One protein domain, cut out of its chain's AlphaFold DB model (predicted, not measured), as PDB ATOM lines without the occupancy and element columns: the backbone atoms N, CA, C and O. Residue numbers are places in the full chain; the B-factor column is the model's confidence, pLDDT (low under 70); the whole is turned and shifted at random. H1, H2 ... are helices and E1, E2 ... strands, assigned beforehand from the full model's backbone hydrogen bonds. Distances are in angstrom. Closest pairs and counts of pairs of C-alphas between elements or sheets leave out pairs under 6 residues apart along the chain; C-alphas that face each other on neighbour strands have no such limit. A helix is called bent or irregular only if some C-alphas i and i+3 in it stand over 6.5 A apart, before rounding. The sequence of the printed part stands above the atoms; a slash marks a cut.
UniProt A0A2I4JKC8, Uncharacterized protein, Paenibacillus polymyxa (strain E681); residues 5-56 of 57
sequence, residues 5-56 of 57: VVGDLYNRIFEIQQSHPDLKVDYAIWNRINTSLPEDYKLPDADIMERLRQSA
ATOM      1  N   VAL A   5     -37.006  17.555 -19.752       95.00
ATOM      2  CA  VAL A   5     -37.005  16.091 -19.585       95.00
ATOM      3  C   VAL A   5     -38.288  15.633 -18.897       95.00
ATOM      4  O   VAL A   5     -38.956  16.441 -18.259       95.00
ATOM      5  N   VAL A   6     -38.650  14.356 -19.030       96.06
ATOM      6  CA  VAL A   6     -39.847  13.796 -18.375       96.06
ATOM      7  C   VAL A   6     -39.705  13.921 -16.855       96.06
ATOM      8  O   VAL A   6     -38.680  13.521 -16.298       96.06
ATOM      9  N   GLY A   7     -40.721  14.483 -16.194       94.56
ATOM     10  CA  GLY A   7     -40.730  14.698 -14.742       94.56
ATOM     11  C   GLY A   7     -40.578  13.406 -13.940       94.56
ATOM     12  O   GLY A   7     -39.879  13.399 -12.928       94.56
ATOM     13  N   ASP A   8     -41.121  12.303 -14.458       95.56
ATOM     14  CA  ASP A   8     -41.080  10.976 -13.840       95.56
ATOM     15  C   ASP A   8     -39.663  10.490 -13.494       95.56
ATOM     16  O   ASP A   8     -39.493   9.693 -12.572       95.56
ATOM     17  N   LEU A   9     -38.623  11.005 -14.168       94.50
ATOM     18  CA  LEU A   9     -37.221  10.714 -13.834       94.50
ATOM     19  C   LEU A   9     -36.850  11.111 -12.396       94.50
ATOM     20  O   LEU A   9     -35.901  10.570 -11.831       94.50
ATOM     21  N   TYR A  10     -37.596  12.040 -11.798       94.69
ATOM     22  CA  TYR A  10     -37.384  12.533 -10.441       94.69
ATOM     23  C   TYR A  10     -38.401  11.982  -9.438       94.69
ATOM     24  O   TYR A  10     -38.339  12.351  -8.268       94.69
ATOM     25  N   ASN A  11     -39.282  11.051  -9.836       94.25
ATOM     26  CA  ASN A  11     -40.323  10.503  -8.957       94.25
ATOM     27  C   ASN A  11     -39.773   9.895  -7.664       94.25
ATOM     28  O   ASN A  11     -40.456   9.900  -6.644       94.25
ATOM     29  N   ARG A  12     -38.511   9.451  -7.662       92.75
ATOM     30  CA  ARG A  12     -37.856   8.908  -6.469       92.75
ATOM     31  C   ARG A  12     -37.872   9.853  -5.266       92.75
ATOM     32  O   ARG A  12     -37.762   9.348  -4.157       92.75
ATOM     33  N   ILE A  13     -37.959  11.172  -5.454       94.00
ATOM     34  CA  ILE A  13     -37.941  12.120  -4.330       94.00
ATOM     35  C   ILE A  13     -39.309  12.263  -3.663       94.00
ATOM     36  O   ILE A  13     -39.391  12.916  -2.635       94.00
ATOM     37  N   PHE A  14     -40.372  11.697  -4.232       92.06
ATOM     38  CA  PHE A  14     -41.724  11.764  -3.687       92.06
ATOM     39  C   PHE A  14     -42.066  10.461  -2.969       92.06
ATOM     40  O   PHE A  14     -41.660   9.376  -3.397       92.06
ATOM     41  N   GLU A  15     -42.822  10.576  -1.881       91.38
ATOM     42  CA  GLU A  15     -43.320   9.419  -1.137       91.38
ATOM     43  C   GLU A  15     -44.396   8.678  -1.942       91.38
ATOM     44  O   GLU A  15     -44.299   7.472  -2.169       91.38
ATOM     45  N   ILE A  16     -45.354   9.425  -2.500       90.38
ATOM     46  CA  ILE A  16     -46.305   8.909  -3.486       90.38
ATOM     47  C   ILE A  16     -45.795   9.244  -4.887       90.38
ATOM     48  O   ILE A  16     -45.835  10.391  -5.330       90.38
ATOM     49  N   GLN A  17     -45.330   8.224  -5.606       91.19
ATOM     50  CA  GLN A  17     -44.853   8.377  -6.977       91.19
ATOM     51  C   GLN A  17     -46.032   8.387  -7.948       91.19
ATOM     52  O   GLN A  17     -46.737   7.389  -8.091       91.19
ATOM     53  N   GLN A  18     -46.232   9.507  -8.637       89.12
ATOM     54  CA  GLN A  18     -47.273   9.655  -9.652       89.12
ATOM     55  C   GLN A  18     -46.631   9.839 -11.026       89.12
ATOM     56  O   GLN A  18     -45.735  10.664 -11.190       89.12
ATOM     57  N   SER A  19     -47.082   9.069 -12.016       93.31
ATOM     58  CA  SER A  19     -46.580   9.170 -13.388       93.31
ATOM     59  C   SER A  19     -47.377  10.207 -14.171       93.31
ATOM     60  O   SER A  19     -48.601  10.112 -14.269       93.31
ATOM     61  N   HIS A  20     -46.669  11.190 -14.723       92.69
ATOM     62  CA  HIS A  20     -47.222  12.237 -15.572       92.69
ATOM     63  C   HIS A  20     -46.308  12.407 -16.796       92.69
ATOM     64  O   HIS A  20     -45.529  13.360 -16.858       92.69
ATOM     65  N   PRO A  21     -46.389  11.507 -17.796       89.81
ATOM     66  CA  PRO A  21     -45.445  11.470 -18.918       89.81
ATOM     67  C   PRO A  21     -45.466  12.739 -19.786       89.81
ATOM     68  O   PRO A  21     -44.473  13.061 -20.442       89.81
ATOM     69  N   ASP A  22     -46.572  13.484 -19.761       96.00
ATOM     70  CA  ASP A  22     -46.722  14.759 -20.468       96.00
ATOM     71  C   ASP A  22     -46.047  15.934 -19.739       96.00
ATOM     72  O   ASP A  22     -45.767  16.973 -20.347       96.00
ATOM     73  N   LEU A  23     -45.750  15.783 -18.443       94.56
ATOM     74  CA  LEU A  23     -45.088  16.806 -17.643       94.56
ATOM     75  C   LEU A  23     -43.586  16.798 -17.927       94.56
ATOM     76  O   LEU A  23     -42.863  15.849 -17.613       94.56
ATOM     77  N   LYS A  24     -43.098  17.910 -18.481       95.75
ATOM     78  CA  LYS A  24     -41.669  18.133 -18.706       95.75
ATOM     79  C   LYS A  24     -41.117  19.161 -17.735       95.75
ATOM     80  O   LYS A  24     -41.718  20.212 -17.523       95.75
ATOM     81  N   VAL A  25     -39.939  18.875 -17.198       94.56
ATOM     82  CA  VAL A  25     -39.249  19.712 -16.219       94.56
ATOM     83  C   VAL A  25     -37.864  20.118 -16.709       94.56
ATOM     84  O   VAL A  25     -37.270  19.439 -17.546       94.56
ATOM     85  N   ASP A  26     -37.336  21.230 -16.198       96.62
ATOM     86  CA  ASP A  26     -35.983  21.671 -16.539       96.62
ATOM     87  C   ASP A  26     -34.927  20.744 -15.923       96.62
ATOM     88  O   ASP A  26     -34.836  20.611 -14.700       96.62
ATOM     89  N   TYR A  27     -34.104  20.138 -16.778       95.19
ATOM     90  CA  TYR A  27     -33.061  19.208 -16.360       95.19
ATOM     91  C   TYR A  27     -32.058  19.819 -15.375       95.19
ATOM     92  O   TYR A  27     -31.725  19.183 -14.379       95.19
ATOM     93  N   ALA A  28     -31.564  21.033 -15.625       95.81
ATOM     94  CA  ALA A  28     -30.491  21.609 -14.818       95.81
ATOM     95  C   ALA A  28     -30.977  21.943 -13.402       95.81
ATOM     96  O   ALA A  28     -30.278  21.678 -12.422       95.81
ATOM     97  N   ILE A  29     -32.191  22.486 -13.293       95.50
ATOM     98  CA  ILE A  29     -32.821  22.812 -12.012       95.50
ATOM     99  C   ILE A  29     -33.129  21.529 -11.235       95.50
ATOM    100  O   ILE A  29     -32.705  21.393 -10.087       95.50
ATOM    101  N   TRP A  30     -33.820  20.571 -11.853       95.38
ATOM    102  CA  TRP A  30     -34.252  19.361 -11.152       95.38
ATOM    103  C   TRP A  30     -33.103  18.425 -10.801       95.38
ATOM    104  O   TRP A  30     -33.087  17.875  -9.702       95.38
ATOM    105  N   ASN A  31     -32.090  18.303 -11.661       95.31
ATOM    106  CA  ASN A  31     -30.901  17.524 -11.340       95.31
ATOM    107  C   ASN A  31     -30.126  18.137 -10.164       95.31
ATOM    108  O   ASN A  31     -29.651  17.410  -9.292       95.31
ATOM    109  N   ARG A  32     -30.046  19.473 -10.080       96.06
ATOM    110  CA  ARG A  32     -29.446  20.156  -8.925       96.06
ATOM    111  C   ARG A  32     -30.221  19.882  -7.637       96.06
ATOM    112  O   ARG A  32     -29.599  19.590  -6.624       96.06
ATOM    113  N   ILE A  33     -31.554  19.949  -7.674       94.81
ATOM    114  CA  ILE A  33     -32.396  19.608  -6.517       94.81
ATOM    115  C   ILE A  33     -32.124  18.156  -6.111       94.81
ATOM    116  O   ILE A  33     -31.680  17.900  -4.997       94.81
ATOM    117  N   ASN A  34     -32.277  17.220  -7.045       93.88
ATOM    118  CA  ASN A  34     -32.139  15.786  -6.808       93.88
ATOM    119  C   ASN A  34     -30.760  15.355  -6.274       93.88
ATOM    120  O   ASN A  34     -30.682  14.380  -5.534       93.88
ATOM    121  N   THR A  35     -29.683  16.051  -6.651       94.94
ATOM    122  CA  THR A  35     -28.313  15.774  -6.170       94.94
ATOM    123  C   THR A  35     -27.976  16.468  -4.853       94.94
ATOM    124  O   THR A  35     -27.035  16.060  -4.180       94.94
ATOM    125  N   SER A  36     -28.729  17.501  -4.473       96.31
ATOM    126  CA  SER A  36     -28.576  18.182  -3.181       96.31
ATOM    127  C   SER A  36     -29.314  17.495  -2.029       96.31
ATOM    128  O   SER A  36     -29.073  17.824  -0.869       96.31
ATOM    129  N   LEU A  37     -30.215  16.563  -2.346       95.06
ATOM    130  CA  LEU A  37     -31.013  15.835  -1.368       95.06
ATOM    131  C   LEU A  37     -30.271  14.582  -0.862       95.06
ATOM    132  O   LEU A  37     -29.569  13.939  -1.649       95.06
ATOM    133  N   PRO A  38     -30.444  14.208   0.421       95.00
ATOM    134  CA  PRO A  38     -30.014  12.911   0.945       95.00
ATOM    135  C   PRO A  38     -30.586  11.731   0.150       95.00
ATOM    136  O   PRO A  38     -31.643  11.842  -0.472       95.00
ATOM    137  N   GLU A  39     -29.904  10.584   0.192       88.94
ATOM    138  CA  GLU A  39     -30.293   9.382  -0.562       88.94
ATOM    139  C   GLU A  39     -31.685   8.853  -0.176       88.94
ATOM    140  O   GLU A  39     -32.429   8.372  -1.030       88.94
ATOM    141  N   ASP A  40     -32.048   8.994   1.096       90.12
ATOM    142  CA  ASP A  40     -33.292   8.540   1.713       90.12
ATOM    143  C   ASP A  40     -34.367   9.634   1.804       90.12
ATOM    144  O   ASP A  40     -35.440   9.408   2.363       90.12
ATOM    145  N   TYR A  41     -34.117  10.819   1.241       92.19
ATOM    146  CA  TYR A  41     -35.088  11.905   1.285       92.19
ATOM    147  C   TYR A  41     -36.354  11.569   0.488       92.19
ATOM    148  O   TYR A  41     -36.299  11.229  -0.700       92.19
ATOM    149  N   LYS A  42     -37.504  11.762   1.135       91.81
ATOM    150  CA  LYS A  42     -38.835  11.646   0.540       91.81
ATOM    151  C   LYS A  42     -39.671  12.864   0.890       91.81
ATOM    152  O   LYS A  42     -39.760  13.256   2.050       91.81
ATOM    153  N   LEU A  43     -40.289  13.453  -0.125       90.50
ATOM    154  CA  LEU A  43     -41.265  14.512   0.023       90.50
ATOM    155  C   LEU A  43     -42.615  13.865   0.366       90.50
ATOM    156  O   LEU A  43     -43.168  13.158  -0.486       90.50
ATOM    157  N   PRO A  44     -43.135  14.085   1.584       88.81
ATOM    158  CA  PRO A  44     -44.450  13.596   1.966       88.81
ATOM    159  C   PRO A  44     -45.533  14.331   1.173       88.81
ATOM    160  O   PRO A  44     -45.395  15.515   0.852       88.81
ATOM    161  N   ASP A  45     -46.623  13.638   0.871       87.81
ATOM    162  CA  ASP A  45     -47.809  14.266   0.302       87.81
ATOM    163  C   ASP A  45     -48.717  14.849   1.404       87.81
ATOM    164  O   ASP A  45     -48.430  14.759   2.601       87.81
ATOM    165  N   ALA A  46     -49.814  15.485   0.994       84.31
ATOM    166  CA  ALA A  46     -50.741  16.140   1.909       84.31
ATOM    167  C   ALA A  46     -51.369  15.174   2.930       84.31
ATOM    168  O   ALA A  46     -51.506  15.559   4.090       84.31
ATOM    169  N   ASP A  47     -51.692  13.938   2.534       83.94
ATOM    170  CA  ASP A  47     -52.240  12.911   3.428       83.94
ATOM    171  C   ASP A  47     -51.218  12.539   4.505       83.94
ATOM    172  O   ASP A  47     -51.518  12.541   5.699       83.94
ATOM    173  N   ILE A  48     -49.963  12.318   4.109       83.38
ATOM    174  CA  ILE A  48     -48.885  12.001   5.051       83.38
ATOM    175  C   ILE A  48     -48.630  13.165   6.003       83.38
ATOM    176  O   ILE A  48     -48.482  12.953   7.206       83.38
ATOM    177  N   MET A  49     -48.627  14.397   5.499       85.62
ATOM    178  CA  MET A  49     -48.478  15.585   6.340       85.62
ATOM    179  C   MET A  49     -49.639  15.747   7.328       85.62
ATOM    180  O   MET A  49     -49.413  16.130   8.479       85.62
ATOM    181  N   GLU A  50     -50.867  15.435   6.917       87.75
ATOM    182  CA  GLU A  50     -52.032  15.441   7.801       87.75
ATOM    183  C   GLU A  50     -51.910  14.371   8.891       87.75
ATOM    184  O   GLU A  50     -52.080  14.670  10.076       87.75
ATOM    185  N   ARG A  51     -51.522  13.147   8.522       83.81
ATOM    186  CA  ARG A  51     -51.298  12.049   9.471       83.81
ATOM    187  C   ARG A  51     -50.190  12.372  10.470       83.81
ATOM    188  O   ARG A  51     -50.374  12.149  11.664       83.81
ATOM    189  N   LEU A  52     -49.080  12.958  10.013       83.12
ATOM    190  CA  LEU A  52     -47.990  13.409  10.884       83.12
ATOM    191  C   LEU A  52     -48.473  14.449  11.901       83.12
ATOM    192  O   LEU A  52     -48.130  14.367  13.080       83.12
ATOM    193  N   ARG A  53     -49.320  15.389  11.465       84.19
ATOM    194  CA  ARG A  53     -49.917  16.413  12.331       84.19
ATOM    195  C   ARG A  53     -50.827  15.817  13.403       84.19
ATOM    196  O   ARG A  53     -50.826  16.309  14.523       84.19
ATOM    197  N   GLN A  54     -51.588  14.779  13.066       79.69
ATOM    198  CA  GLN A  54     -52.470  14.080  14.008       79.69
ATOM    199  C   GLN A  54     -51.696  13.218  15.016       79.69
ATOM    200  O   GLN A  54     -52.177  12.988  16.119       79.69
ATOM    201  N   SER A  55     -50.504  12.744  14.643       73.69
ATOM    202  CA  SER A  55     -49.621  11.958  15.513       73.69
ATOM    203  C   SER A  55     -48.680  12.791  16.391       73.69
ATOM    204  O   SER A  55     -47.939  12.218  17.191       73.69
ATOM    205  N   ALA A  56     -48.675  14.119  16.242       65.00
ATOM    206  CA  ALA A  56     -47.907  15.000  17.111       65.00
ATOM    207  C   ALA A  56     -48.561  15.049  18.511       65.00
ATOM    208  O   ALA A  56     -49.772  15.272  18.583       65.00
TER     209      ALA A  56
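AT A GLANCE: This is residues 5 to 56 of the 57 residues of an uncharacterized protein of Paenibacillus polymyxa (strain E681) (UniProt A0A2I4JKC8). Two short helices, H1 and H2, lie loosely side by side with the short strand E1 near the end where both begin, and H3 sits off beyond their other end. The printed part has 52 residues, with three named helices and one named strand in the order H1, E1, H2, H3; of the 29 residues in named elements helices hold 26 and the strand 3, and the class is mostly helix. The whole is loose, radius of gyration of the C-alphas 12.9 A, and only just flat, spanning 38 by 24 by 13 A.

HOW THE PARTS SIT: Start at H2, residues 27 to 36; it only just touches H1, residues 7 to 13, with 3 pairs of C-alphas within 8 A, the closest Tyr 10 and Asn 34 at 7.2 A. They run the same way at a shallow tilt of 8 degrees. E1, residues 24 to 26, pairs with no named strand, but residues 5 to 6 pair antiparallel with its residues 24 to 25. H3, residues 46 to 54, is apart from H1, E1 and H2. In H2 and H3 every O i to N i+4 pair is within hydrogen-bond range; in H1 0 of 3 are, against 3 of 4 O i to N i+3 pairs.

IN THESE COORDINATES: Find C-alpha 27 at (-33.061, 19.208, -16.360); H2 runs 14.0 A from there. H1 spans 11.1 A and is irregular, C-alphas 9 and 12 being 7.6 A apart; E1 spans 7.0 A. H3 runs 12.4 A to C-alpha 54 at (-52.470, 14.080, 14.008).

THE WHOLE: The C-alphas of Val 5 and Ala 56, the two farthest apart, are 38.3 A apart. The printed part has no cut and no long link; residue 56 alone has pLDDT under 70.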